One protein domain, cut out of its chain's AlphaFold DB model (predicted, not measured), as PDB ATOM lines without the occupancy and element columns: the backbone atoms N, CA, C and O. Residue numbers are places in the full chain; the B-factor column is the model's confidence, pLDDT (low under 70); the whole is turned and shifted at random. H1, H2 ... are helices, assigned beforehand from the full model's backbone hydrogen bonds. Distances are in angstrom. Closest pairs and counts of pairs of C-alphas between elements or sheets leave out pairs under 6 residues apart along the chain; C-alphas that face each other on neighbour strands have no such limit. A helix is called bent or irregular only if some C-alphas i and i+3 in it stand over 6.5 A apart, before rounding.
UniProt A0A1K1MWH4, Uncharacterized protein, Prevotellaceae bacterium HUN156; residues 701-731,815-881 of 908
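What this domain is: This is residues 701 to 731 and 815 to 881 of the 908 residues of an uncharacterized protein of Prevotellaceae bacterium HUN156 (UniProt A0A1K1MWH4). H1 and H2 lie side by side, running opposite ways, and the long helix H5 crosses H2 nearly at right angles. From H2 the chain folds back through a tight turn into the short helix H3, and the small helix H4 lies farther out, near H1. The printed part has 98 residues with five named helices, H1 to H5 in order along the chain, and no named strand; the class is all helix. It is compact, with a radius of gyration of the C-alphas of 12.6 A and spans of 36 by 32 by 23 A.

Where its parts are: H1, residues 709 to 726, begins at C-alpha 709 (133.728, 194.113, 208.112) and is 25.9 A long. H2 is residues 821 to 831, 16.0 A; H3 is residues 836 to 843; H4 is residues 849 to 854. H5, residues 859 to 881, is 33.7 A long and ends at C-alpha 881 (134.824, 214.232, 219.896). H5 is irregular, with C-alphas 860 and 863 7.8 A apart, and has a kink of 32 degrees near residue 866.

How they stand to each other: H2 is the hub. H1 touches it at a shallow tilt of 11 degrees, closest at the C-alphas of Pro 709 and Cys 828, 4.6 A. H5 touches H2 with residues 862 to 872 alone, about perpendicular at 79 degrees, closest at the C-alphas of Gly 823 and Phe 869, 4.4 A. H2 and H3 form a helical hairpin and touch at a steep tilt of 37 degrees, only just past shallow; their closest C-alphas, those of Phe 829 and Leu 838, are 6.0 A apart. H4 is close to H1 but not clearly touching, with the C-alphas of His 724 and Leu 851 7.0 A apart. H1 and H5 are apart. Every O i to N i+4 pair is within hydrogen-bond range in H1, H2, H3 and H4, and 17 of 19 are in H5.

The domain as a whole: The C-alphas of Asn 843 and Asp 881 are the two farthest apart, at 36.5 A. Residues 732 to 814 are cut out, and C-alphas 731 and 815 are 12.2 A apart across the cut. Of the links that are printed whole, H2 to H3, H3 to H4 and H4 to H5 are tight. The mean pLDDT of the printed part is 82.6; residues 730 to 731, 816, 834 and 879 to 881 are under 70.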
ATOM      1  N   ILE A 701     127.122 204.737 208.389       92.75
ATOM      2  CA  ILE A 701     128.288 203.848 208.518       92.75
ATOM      3  C   ILE A 701     128.933 203.975 209.905       92.75
ATOM      4  O   ILE A 701     129.347 202.978 210.495       92.75
ATOM      5  N   ASN A 702     129.022 205.189 210.452       90.69
ATOM      6  CA  ASN A 702     129.629 205.416 211.763       90.69
ATOM      7  C   ASN A 702     128.847 204.751 212.909       90.69
ATOM      8  O   ASN A 702     129.477 204.371 213.894       90.69
ATOM      9  N   LYS A 703     127.533 204.526 212.749       90.88
ATOM     10  CA  LYS A 703     126.687 203.798 213.716       90.88
ATOM     11  C   LYS A 703     126.915 202.281 213.725       90.88
ATOM     12  O   LYS A 703     126.462 201.613 214.647       90.88
ATOM     13  N   MET A 704     127.582 201.719 212.713       91.19
ATOM     14  CA  MET A 704     127.849 200.278 212.635       91.19
ATOM     15  C   MET A 704     128.943 199.847 213.628       91.19
ATOM     16  O   MET A 704     129.842 200.632 213.942       91.19
ATOM     17  N   ASP A 705     128.920 198.582 214.059       89.69
ATOM     18  CA  ASP A 705     129.944 197.999 214.942       89.69
ATOM     19  C   ASP A 705     131.339 197.992 214.283       89.69
ATOM     20  O   ASP A 705     131.487 197.712 213.091       89.69
ATOM     21  N   ASP A 706     132.382 198.289 215.060       89.75
ATOM     22  CA  ASP A 706     133.776 198.323 214.595       89.75
ATOM     23  C   ASP A 706     134.328 196.947 214.189       89.75
ATOM     24  O   ASP A 706     135.271 196.875 213.402       89.75
ATOM     25  N   ASN A 707     133.759 195.855 214.693       89.12
ATOM     26  CA  ASN A 707     134.103 194.491 214.298       89.12
ATOM     27  C   ASN A 707     133.321 194.035 213.059       89.12
ATOM     28  O   ASN A 707     133.606 192.961 212.526       89.12
ATOM     29  N   ASN A 708     132.358 194.826 212.570       87.81
ATOM     30  CA  ASN A 708     131.629 194.504 211.351       87.81
ATOM     31  C   ASN A 708     132.494 194.844 210.115       87.81
ATOM     32  O   ASN A 708     132.731 196.023 209.831       87.81
ATOM     33  N   PRO A 709     132.929 193.853 209.308       90.25
ATOM     34  CA  PRO A 709     133.728 194.113 208.112       90.25
ATOM     35  C   PRO A 709     133.007 195.002 207.084       90.25
ATOM     36  O   PRO A 709     133.684 195.726 206.346       90.25
ATOM     37  N   ARG A 710     131.660 195.011 207.052       90.00
ATOM     38  CA  ARG A 710     130.869 195.873 206.150       90.00
ATOM     39  C   ARG A 710     131.171 197.350 206.367       90.00
ATOM     40  O   ARG A 710     131.360 198.067 205.390       90.00
ATOM     41  N   LYS A 711     131.284 197.792 207.624       93.00
ATOM     42  CA  LYS A 711     131.558 199.193 207.985       93.00
ATOM     43  C   LYS A 711     132.776 199.725 207.237       93.00
ATOM     44  O   LYS A 711     132.722 200.742 206.547       93.00
ATOM     45  N   TRP A 712     133.877 198.992 207.346       94.25
ATOM     46  CA  TRP A 712     135.157 199.395 206.779       94.25
ATOM     47  C   TRP A 712     135.197 199.251 205.264       94.25
ATOM     48  O   TRP A 712     135.823 200.069 204.594       94.25
ATOM     49  N   TYR A 713     134.477 198.274 204.707       93.00
ATOM     50  CA  TYR A 713     134.296 198.175 203.262       93.00
ATOM     51  C   TYR A 713     133.592 199.418 202.697       93.00
ATOM     52  O   TYR A 713     134.104 200.042 201.767       93.00
ATOM     53  N   LEU A 714     132.472 199.831 203.304       92.69
ATOM     54  CA  LEU A 714     131.702 201.010 202.890       92.69
ATOM     55  C   LEU A 714     132.504 202.313 203.065       92.69
ATOM     56  O   LEU A 714     132.536 203.138 202.151       92.69
ATOM     57  N   LYS A 715     133.245 202.475 204.176       93.19
ATOM     58  CA  LYS A 715     134.183 203.607 204.343       93.19
ATOM     59  C   LYS A 715     135.247 203.638 203.244       93.19
ATOM     60  O   LYS A 715     135.544 204.707 202.711       93.19
ATOM     61  N   GLY A 716     135.799 202.475 202.889       92.00
ATOM     62  CA  GLY A 716     136.762 202.329 201.797       92.00
ATOM     63  C   GLY A 716     136.192 202.774 200.449       92.00
ATOM     64  O   GLY A 716     136.865 203.503 199.721       92.00
ATOM     65  N   ILE A 717     134.941 202.409 200.146       90.50
ATOM     66  CA  ILE A 717     134.233 202.858 198.937       90.50
ATOM     67  C   ILE A 717     134.115 204.380 198.918       90.50
ATOM     68  O   ILE A 717     134.588 205.013 197.975       90.50
ATOM     69  N   LEU A 718     133.547 204.979 199.969       89.94
ATOM     70  CA  LEU A 718     133.359 206.429 200.018       89.94
ATOM     71  C   LEU A 718     134.698 207.165 199.900       89.94
ATOM     72  O   LEU A 718     134.794 208.147 199.166       89.94
ATOM     73  N   ALA A 719     135.739 206.715 200.608       88.81
ATOM     74  CA  ALA A 719     137.080 207.298 200.538       88.81
ATOM     75  C   ALA A 719     137.684 207.216 199.126       88.81
ATOM     76  O   ALA A 719     138.260 208.196 198.657       88.81
ATOM     77  N   ALA A 720     137.513 206.090 198.427       88.06
ATOM     78  CA  ALA A 720     137.966 205.940 197.047       88.06
ATOM     79  C   ALA A 720     137.204 206.860 196.078       88.06
ATOM     80  O   ALA A 720     137.827 207.482 195.219       88.06
ATOM     81  N   ILE A 721     135.881 206.983 196.238       84.56
ATOM     82  CA  ILE A 721     135.049 207.903 195.447       84.56
ATOM     83  C   ILE A 721     135.511 209.349 195.661       84.56
ATOM     84  O   ILE A 721     135.731 210.067 194.691       84.56
ATOM     85  N   ASN A 722     135.745 209.761 196.910       84.56
ATOM     86  CA  ASN A 722     136.220 211.107 197.232       84.56
ATOM     87  C   ASN A 722     137.562 211.426 196.564       84.56
ATOM     88  O   ASN A 722     137.696 212.466 195.926       84.56
ATOM     89  N   LEU A 723     138.525 210.500 196.642       84.19
ATOM     90  CA  LEU A 723     139.813 210.655 195.966       84.19
ATOM     91  C   LEU A 723     139.649 210.762 194.444       84.19
ATOM     92  O   LEU A 723     140.350 211.544 193.808       84.19
ATOM     93  N   HIS A 724     138.736 209.995 193.847       80.75
ATOM     94  CA  HIS A 724     138.486 210.070 192.409       80.75
ATOM     95  C   HIS A 724     137.908 211.430 191.998       80.75
ATOM     96  O   HIS A 724     138.416 212.055 191.068       80.75
ATOM     97  N   THR A 725     136.872 211.884 192.706       79.31
ATOM     98  CA  THR A 725     136.116 213.097 192.373       79.31
ATOM     99  C   THR A 725     136.909 214.366 192.681       79.31
ATOM    100  O   THR A 725     137.009 215.250 191.834       79.31
ATOM    101  N   ASN A 726     137.519 214.444 193.865       77.81
ATOM    102  CA  ASN A 726     138.183 215.656 194.350       77.81
ATOM    103  C   ASN A 726     139.694 215.675 194.081       77.81
ATOM    104  O   ASN A 726     140.336 216.706 194.267       77.81
ATOM    105  N   LYS A 727     140.276 214.552 193.625       74.62
ATOM    106  CA  LYS A 727     141.726 214.374 193.395       74.62
ATOM    107  C   LYS A 727     142.589 214.696 194.626       74.62
ATOM    108  O   LYS A 727     143.782 214.963 194.492       74.62
ATOM    109  N   SER A 728     141.997 214.647 195.815       70.00
ATOM    110  CA  SER A 728     142.625 214.917 197.106       70.00
ATOM    111  C   SER A 728     142.128 213.922 198.159       70.00
ATOM    112  O   SER A 728     141.073 213.302 198.005       70.00
ATOM    113  N   GLU A 729     142.911 213.740 199.222       70.88
ATOM    114  CA  GLU A 729     142.517 212.946 200.388       70.88
ATOM    115  C   GLU A 729     142.323 213.845 201.607       70.88
ATOM    116  O   GLU A 729     142.948 214.900 201.716       70.88
ATOM    117  N   ASP A 730     141.485 213.397 202.541       68.12
ATOM    118  CA  ASP A 730     141.316 214.071 203.828       68.12
ATOM    119  C   ASP A 730     142.647 214.020 204.599       68.12
ATOM    120  O   ASP A 730     143.263 212.954 204.655       68.12
ATOM    121  N   PRO A 731     143.116 215.111 205.221       61.03
ATOM    122  CA  PRO A 731     144.408 215.113 205.900       61.03
ATOM    123  C   PRO A 731     144.461 214.071 207.032       61.03
ATOM    124  O   PRO A 731     143.483 213.848 207.752       61.03
ATOM    125  N   PHE A 815     153.982 206.762 204.011       71.44
ATOM    126  CA  PHE A 815     152.715 206.542 203.321       71.44
ATOM    127  C   PHE A 815     152.622 207.286 201.985       71.44
ATOM    128  O   PHE A 815     151.605 207.197 201.296       71.44
ATOM    129  N   LYS A 816     153.682 207.990 201.571       69.38
ATOM    130  CA  LYS A 816     153.699 208.756 200.324       69.38
ATOM    131  C   LYS A 816     153.389 207.861 199.117       69.38
ATOM    132  O   LYS A 816     154.097 206.897 198.829       69.38
ATOM    133  N   GLY A 817     152.319 208.198 198.398       71.25
ATOM    134  CA  GLY A 817     151.836 207.441 197.236       71.25
ATOM    135  C   GLY A 817     150.963 206.223 197.568       71.25
ATOM    136  O   GLY A 817     150.615 205.473 196.653       71.25
ATOM    137  N   ILE A 818     150.602 206.015 198.839       81.94
ATOM    138  CA  ILE A 818     149.616 205.021 199.271       81.94
ATOM    139  C   ILE A 818     148.322 205.748 199.647       81.94
ATOM    140  O   ILE A 818     148.327 206.490 200.626       81.94
ATOM    141  N   PRO A 819     147.213 205.514 198.931       86.50
ATOM    142  CA  PRO A 819     145.960 206.168 199.259       86.50
ATOM    143  C   PRO A 819     145.306 205.569 200.509       86.50
ATOM    144  O   PRO A 819     145.349 204.354 200.747       86.50
ATOM    145  N   GLN A 820     144.646 206.425 201.282       88.31
ATOM    146  CA  GLN A 820     144.014 206.113 202.567       88.31
ATOM    147  C   GLN A 820     142.932 205.040 202.466       88.31
ATOM    148  O   GLN A 820     142.796 204.206 203.363       88.31
ATOM    149  N   TYR A 821     142.181 205.008 201.361       90.06
ATOM    150  CA  TYR A 821     141.085 204.053 201.187       90.06
ATOM    151  C   TYR A 821     141.556 202.584 201.278       90.06
ATOM    152  O   TYR A 821     140.790 201.708 201.684       90.06
ATOM    153  N   LEU A 822     142.828 202.305 200.959       91.38
ATOM    154  CA  LEU A 822     143.417 200.966 201.080       91.38
ATOM    155  C   LEU A 822     143.578 200.523 202.538       91.38
ATOM    156  O   LEU A 822     143.542 199.322 202.802       91.38
ATOM    157  N   GLY A 823     143.720 201.460 203.482       90.62
ATOM    158  CA  GLY A 823     143.746 201.157 204.914       90.62
ATOM    159  C   GLY A 823     142.408 200.596 205.398       90.62
ATOM    160  O   GLY A 823     142.371 199.538 206.026       90.62
ATOM    161  N   TYR A 824     141.297 201.242 205.026       94.62
ATOM    162  CA  TYR A 824     139.951 200.753 205.342       94.62
ATOM    163  C   TYR A 824     139.673 199.371 204.737       94.62
ATOM    164  O   TYR A 824     139.232 198.465 205.447       94.62
ATOM    165  N   PHE A 825     139.996 199.167 203.452       93.75
ATOM    166  CA  PHE A 825     139.841 197.854 202.819       93.75
ATOM    167  C   PHE A 825     140.713 196.784 203.478       93.75
ATOM    168  O   PHE A 825     140.236 195.675 203.709       93.75
ATOM    169  N   GLN A 826     141.959 197.099 203.843       93.69
ATOM    170  CA  GLN A 826     142.814 196.131 204.523       93.69
ATOM    171  C   GLN A 826     142.211 195.661 205.848       93.69
ATOM    172  O   GLN A 826     142.223 194.462 206.125       93.69
ATOM    173  N   HIS A 827     141.691 196.583 206.659       94.31
ATOM    174  CA  HIS A 827     141.086 196.217 207.934       94.31
ATOM    175  C   HIS A 827     139.807 195.391 207.747       94.31
ATOM    176  O   HIS A 827     139.629 194.381 208.424       94.31
ATOM    177  N   CYS A 828     138.980 195.734 206.753       92.69
ATOM    178  CA  CYS A 828     137.855 194.901 206.329       92.69
ATOM    179  C   CYS A 828     138.298 193.460 206.005       92.69
ATOM    180  O   CYS A 828     137.709 192.502 206.499       92.69
ATOM    181  N   PHE A 829     139.370 193.295 205.224       92.25
ATOM    182  CA  PHE A 829     139.879 191.973 204.838       92.25
ATOM    183  C   PHE A 829     140.486 191.190 206.006       92.25
ATOM    184  O   PHE A 829     140.548 189.965 205.948       92.25
ATOM    185  N   ASP A 830     140.976 191.880 207.038       89.94
ATOM    186  CA  ASP A 830     141.479 191.241 208.255       89.94
ATOM    187  C   ASP A 830     140.333 190.696 209.127       89.94
ATOM    188  O   ASP A 830     140.502 189.644 209.742       89.94
ATOM    189  N   LEU A 831     139.178 191.374 209.147       85.69
ATOM    190  CA  LEU A 831     137.974 190.941 209.868       85.69
ATOM    191  C   LEU A 831     137.193 189.844 209.121       85.69
ATOM    192  O   LEU A 831     136.568 188.987 209.742       85.69
ATOM    193  N   ASP A 832     137.224 189.847 207.786       82.00
ATOM    194  CA  ASP A 832     136.493 188.885 206.959       82.00
ATOM    195  C   ASP A 832     137.281 187.594 206.685       82.00
ATOM    196  O   ASP A 832     138.014 187.465 205.698       82.00
ATOM    197  N   ALA A 833     137.042 186.578 207.515       71.69
ATOM    198  CA  ALA A 833     137.623 185.247 207.345       71.69
ATOM    199  C   ALA A 833     137.246 184.565 206.010       71.69
ATOM    200  O   ALA A 833     137.992 183.713 205.523       71.69
ATOM    201  N   THR A 834     136.115 184.938 205.395       67.94
ATOM    202  CA  THR A 834     135.613 184.315 204.155       67.94
ATOM    203  C   THR A 834     136.243 184.890 202.884       67.94
ATOM    204  O   THR A 834     136.094 184.309 201.809       67.94
ATOM    205  N   LYS A 835     136.983 186.008 202.994       78.69
ATOM    206  CA  LYS A 835     137.562 186.771 201.867       78.69
ATOM    207  C   LYS A 835     136.525 187.253 200.842       78.69
ATOM    208  O   LYS A 835     136.872 187.565 199.698       78.69
ATOM    209  N   THR A 836     135.266 187.345 201.245       77.88
ATOM    210  CA  THR A 836     134.155 187.852 200.443       77.88
ATOM    211  C   THR A 836     134.395 189.300 200.018       77.88
ATOM    212  O   THR A 836     134.294 189.603 198.827       77.88
ATOM    213  N   TYR A 837     134.799 190.186 200.932       83.62
ATOM    214  CA  TYR A 837     135.021 191.604 200.597       83.62
ATOM    215  C   TYR A 837     136.279 191.831 199.759       83.62
ATOM    216  O   TYR A 837     136.303 192.731 198.923       83.62
ATOM    217  N   LEU A 838     137.305 190.986 199.916       83.25
ATOM    218  CA  LEU A 838     138.477 191.010 199.035       83.25
ATOM    219  C   LEU A 838     138.071 190.676 197.594       83.25
ATOM    220  O   LEU A 838     138.494 191.344 196.651       83.25
ATOM    221  N   ARG A 839     137.202 189.674 197.417       78.75
ATOM    222  CA  ARG A 839     136.634 189.338 196.109       78.75
ATOM    223  C   ARG A 839     135.808 190.497 195.545       78.75
ATOM    224  O   ARG A 839     135.969 190.819 194.372       78.75
ATOM    225  N   TYR A 840     134.971 191.144 196.357       80.94
ATOM    226  CA  TYR A 840     134.196 192.315 195.923       80.94
ATOM    227  C   TYR A 840     135.094 193.478 195.495       80.94
ATOM    228  O   TYR A 840     134.889 194.039 194.421       80.94
ATOM    229  N   TYR A 841     136.152 193.767 196.257       83.56
ATOM    230  CA  TYR A 841     137.127 194.798 195.901       83.56
ATOM    231  C   TYR A 841     137.765 194.559 194.526       83.56
ATOM    232  O   TYR A 841     138.044 195.518 193.816       83.56
ATOM    233  N   HIS A 842     137.992 193.308 194.125       77.62
ATOM    234  CA  HIS A 842     138.581 193.004 192.819       77.62
ATOM    235  C   HIS A 842     137.560 192.922 191.679       77.62
ATOM    236  O   HIS A 842     137.901 193.277 190.552       77.62
ATOM    237  N   ASN A 843     136.332 192.486 191.964       72.81
ATOM    238  CA  ASN A 843     135.362 192.104 190.934       72.81
ATOM    239  C   ASN A 843     134.253 193.138 190.685       72.81
ATOM    240  O   ASN A 843     133.477 192.970 189.748       72.81
ATOM    241  N   GLU A 844     134.167 194.199 191.487       75.50
ATOM    242  CA  GLU A 844     133.099 195.204 191.372       75.50
ATOM    243  C   GLU A 844     133.625 196.594 191.046       75.50
ATOM    244  O   GLU A 844     134.825 196.831 191.138       75.50
ATOM    245  N   SER A 845     132.763 197.518 190.620       70.44
ATOM    246  CA  SER A 845     133.168 198.828 190.075       70.44
ATOM    247  C   SER A 845     133.155 199.987 191.084       70.44
ATOM    248  O   SER A 845     133.224 201.148 190.686       70.44
ATOM    249  N   HIS A 846     133.106 199.712 192.393       73.06
ATOM    250  CA  HIS A 846     133.090 200.758 193.434       73.06
ATOM    251  C   HIS A 846     134.376 201.569 193.545       73.06
ATOM    252  O   HIS A 846     134.337 202.741 193.901       73.06
ATOM    253  N   VAL A 847     135.521 200.955 193.247       76.44
ATOM    254  CA  VAL A 847     136.787 201.681 193.119       76.44
ATOM    255  C   VAL A 847     137.048 201.841 191.636       76.44
ATOM    256  O   VAL A 847     137.160 200.841 190.925       76.44
ATOM    257  N   ASN A 848     137.138 203.095 191.192       76.62
ATOM    258  CA  ASN A 848     137.361 203.431 189.793       76.62
ATOM    259  C   ASN A 848     138.563 202.647 189.225       76.62
ATOM    260  O   ASN A 848     139.601 202.496 189.878       76.62
ATOM    261  N   GLU A 849     138.420 202.126 188.008       71.94
ATOM    262  CA  GLU A 849     139.429 201.267 187.388       71.94
ATOM    263  C   GLU A 849     140.760 202.000 187.150       71.94
ATOM    264  O   GLU A 849     141.829 201.409 187.313       71.94
ATOM    265  N   GLU A 850     140.723 203.299 186.848       73.12
ATOM    266  CA  GLU A 850     141.909 204.154 186.761       73.12
ATOM    267  C   GLU A 850     142.592 204.281 188.124       73.12
ATOM    268  O   GLU A 850     143.802 204.074 188.223       73.12
ATOM    269  N   LEU A 851     141.824 204.509 189.199       77.31
ATOM    270  CA  LEU A 851     142.371 204.519 190.559       77.31
ATOM    271  C   LEU A 851     143.012 203.178 190.924       77.31
ATOM    272  O   LEU A 851     144.075 203.173 191.543       77.31
ATOM    273  N   ARG A 852     142.428 202.043 190.519       74.44
ATOM    274  CA  ARG A 852     143.038 200.715 190.726       74.44
ATOM    275  C   ARG A 852     144.313 200.527 189.912       74.44
ATOM    276  O   ARG A 852     145.246 199.880 190.392       74.44
ATOM    277  N   LYS A 853     144.366 201.061 188.689       77.31
ATOM    278  CA  LYS A 853     145.553 201.004 187.818       77.31
ATOM    279  C   LYS A 853     146.702 201.825 188.403       77.31
ATOM    280  O   LYS A 853     147.828 201.321 188.432       77.31
ATOM    281  N   VAL A 854     146.411 203.025 188.910       79.38
ATOM    282  CA  VAL A 854     147.379 203.927 189.555       79.38
ATOM    283  C   VAL A 854     147.815 203.377 190.917       79.38
ATOM    284  O   VAL A 854     149.006 203.182 191.165       79.38
ATOM    285  N   TYR A 855     146.858 203.041 191.782       82.31
ATOM    286  CA  TYR A 855     147.088 202.610 193.160       82.31
ATOM    287  C   TYR A 855     146.727 201.138 193.362       82.31
ATOM    288  O   TYR A 855     145.779 200.781 194.062       82.31
ATOM    289  N   LYS A 856     147.515 200.250 192.753       82.06
ATOM    290  CA  LYS A 856     147.314 198.799 192.879       82.06
ATOM    291  C   LYS A 856     147.450 198.348 194.337       82.06
ATOM    292  O   LYS A 856     148.505 198.557 194.945       82.06
ATOM    293  N   TYR A 857     146.440 197.647 194.857       83.94
ATOM    294  CA  TYR A 857     146.545 196.929 196.129       83.94
ATOM    295  C   TYR A 857     147.643 195.859 196.034       83.94
ATOM    296  O   TYR A 857     147.643 195.016 195.133       83.94
ATOM    297  N   LYS A 858     148.612 195.904 196.953       83.69
ATOM    298  CA  LYS A 858     149.774 195.006 196.971       83.69
ATOM    299  C   LYS A 858     149.808 194.237 198.284       83.69
ATOM    300  O   LYS A 858     150.045 194.831 199.329       83.69
ATOM    301  N   LEU A 859     149.706 192.909 198.215       79.75
ATOM    302  CA  LEU A 859     149.812 192.015 199.382       79.75
ATOM    303  C   LEU A 859     151.070 192.270 200.229       79.75
ATOM    304  O   LEU A 859     151.008 192.242 201.453       79.75
ATOM    305  N   LYS A 860     152.202 192.594 199.590       80.94
ATOM    306  CA  LYS A 860     153.460 192.928 200.281       80.94
ATOM    307  C   LYS A 860     153.398 194.195 201.148       80.94
ATOM    308  O   LYS A 860     154.234 194.357 202.024       80.94
ATOM    309  N   ASN A 861     152.424 195.074 200.913       83.31
ATOM    310  CA  ASN A 861     152.237 196.322 201.652       83.31
ATOM    311  C   ASN A 861     151.156 196.190 202.748       83.31
ATOM    312  O   ASN A 861     150.746 197.198 203.314       83.31
ATOM    313  N   ARG A 862     150.695 194.969 203.062       85.56
ATOM    314  CA  ARG A 862     149.621 194.706 204.036       85.56
ATOM    315  C   ARG A 862     149.852 195.367 205.395       85.56
ATOM    316  O   ARG A 862     148.932 195.976 205.929       85.56
ATOM    317  N   GLU A 863     151.069 195.280 205.929       84.81
ATOM    318  CA  GLU A 863     151.391 195.894 207.223       84.81
ATOM    319  C   GLU A 863     151.331 197.427 207.165       84.81
ATOM    320  O   GLU A 863     150.776 198.048 208.067       84.81
ATOM    321  N   LEU A 864     151.768 198.038 206.057       84.75
ATOM    322  CA  LEU A 864     151.649 199.488 205.852       84.75
ATOM    323  C   LEU A 864     150.181 199.929 205.806       84.75
ATOM    324  O   LEU A 864     149.820 200.946 206.389       84.75
ATOM    325  N   TYR A 865     149.307 199.156 205.155       89.62
ATOM    326  CA  TYR A 865     147.874 199.461 205.131       89.62
ATOM    327  C   TYR A 865     147.228 199.332 206.522       89.62
ATOM    328  O   TYR A 865     146.328 200.103 206.852       89.62
ATOM    329  N   ARG A 866     147.696 198.404 207.367       88.88
ATOM    330  CA  ARG A 866     147.238 198.282 208.764       88.88
ATOM    331  C   ARG A 866     147.685 199.454 209.625       88.88
ATOM    332  O   ARG A 866     146.913 199.927 210.453       88.88
ATOM    333  N   GLU A 867     148.915 199.922 209.445       85.56
ATOM    334  CA  GLU A 867     149.409 201.127 210.117       85.56
ATOM    335  C   GLU A 867     148.622 202.367 209.680       85.56
ATOM    336  O   GLU A 867     148.147 203.113 210.533       85.56
ATOM    337  N   MET A 868     148.380 202.517 208.373       86.62
ATOM    338  CA  MET A 868     147.502 203.553 207.818       86.62
ATOM    339  C   MET A 868     146.111 203.511 208.464       86.62
ATOM    340  O   MET A 868     145.593 204.534 208.902       86.62
ATOM    341  N   PHE A 869     145.512 202.323 208.582       91.19
ATOM    342  CA  PHE A 869     144.204 202.171 209.213       91.19
ATOM    343  C   PHE A 869     144.179 202.651 210.670       91.19
ATOM    344  O   PHE A 869     143.214 203.289 211.083       91.19
ATOM    345  N   LYS A 870     145.238 202.399 211.451       88.50
ATOM    346  CA  LYS A 870     145.323 202.888 212.838       88.50
ATOM    347  C   LYS A 870     145.279 204.417 212.906       88.50
ATOM    348  O   LYS A 870     144.610 204.952 213.784       88.50
ATOM    349  N   LEU A 871     145.943 205.102 211.972       84.81
ATOM    350  CA  LEU A 871     145.892 206.565 211.870       84.81
ATOM    351  C   LEU A 871     144.492 207.049 211.479       84.81
ATOM    352  O   LEU A 871     143.953 207.950 212.114       84.81
ATOM    353  N   LEU A 872     143.874 206.409 210.483       86.94
ATOM    354  CA  LEU A 872     142.519 206.743 210.034       86.94
ATOM    355  C   LEU A 872     141.480 206.563 211.140       86.94
ATOM    356  O   LEU A 872     140.636 207.433 211.334       86.94
ATOM    357  N   LYS A 873     141.557 205.457 211.887       86.31
ATOM    358  CA  LYS A 873     140.657 205.187 213.012       86.31
ATOM    359  C   LYS A 873     140.775 206.264 214.090       86.31
ATOM    360  O   LYS A 873     139.765 206.677 214.643       86.31
ATOM    361  N   LYS A 874     141.997 206.724 214.364       81.06
ATOM    362  CA  LYS A 874     142.249 207.779 215.344       81.06
ATOM    363  C   LYS A 874     141.722 209.140 214.883       81.06
ATOM    364  O   LYS A 874     140.976 209.763 215.626       81.06
ATOM    365  N   ARG A 875     142.011 209.539 213.640       83.06
ATOM    366  CA  ARG A 875     141.453 210.755 213.022       83.06
ATOM    367  C   ARG A 875     139.924 210.764 213.070       83.06
ATOM    368  O   ARG A 875     139.311 211.787 213.352       83.06
ATOM    369  N   ASP A 876     139.298 209.631 212.752       80.25
ATOM    370  CA  ASP A 876     137.839 209.515 212.759       80.25
ATOM    371  C   ASP A 876     137.257 209.640 214.185       80.25
ATOM    372  O   ASP A 876     136.158 210.169 214.319       80.25
ATOM    373  N   ALA A 877     137.985 209.207 215.224       76.31
ATOM    374  CA  ALA A 877     137.601 209.388 216.630       76.31
ATOM    375  C   ALA A 877     137.777 210.844 217.105       76.31
ATOM    376  O   ALA A 877     136.895 211.401 217.747       76.31
ATOM    377  N   GLU A 878     138.865 211.508 216.709       72.25
ATOM    378  CA  GLU A 878     139.081 212.936 216.994       72.25
ATOM    379  C   GLU A 878     137.975 213.803 216.361       72.25
ATOM    380  O   GLU A 878     137.487 214.752 216.968       72.25
ATOM    381  N   LYS A 879     137.505 213.442 215.159       69.19
ATOM    382  CA  LYS A 879     136.373 214.120 214.506       69.19
ATOM    383  C   LYS A 879     135.033 213.907 215.215       69.19
ATOM    384  O   LYS A 879     134.185 214.790 215.116       69.19
ATOM    385  N   SER A 880     134.812 212.769 215.879       60.94
ATOM    386  CA  SER A 880     133.580 212.561 216.651       60.94
ATOM    387  C   SER A 880     133.568 213.386 217.936       60.94
ATOM    388  O   SER A 880     132.542 213.996 218.229       60.94
ATOM    389  N   ASP A 881     134.709 213.500 218.623       52.00
ATOM    390  CA  ASP A 881     134.824 214.232 219.896       52.00
ATOM    391  C   ASP A 881     134.632 215.753 219.727       52.00
ATOM    392  O   ASP A 881     134.126 216.425 220.618       52.00
TER     393      ASP A 881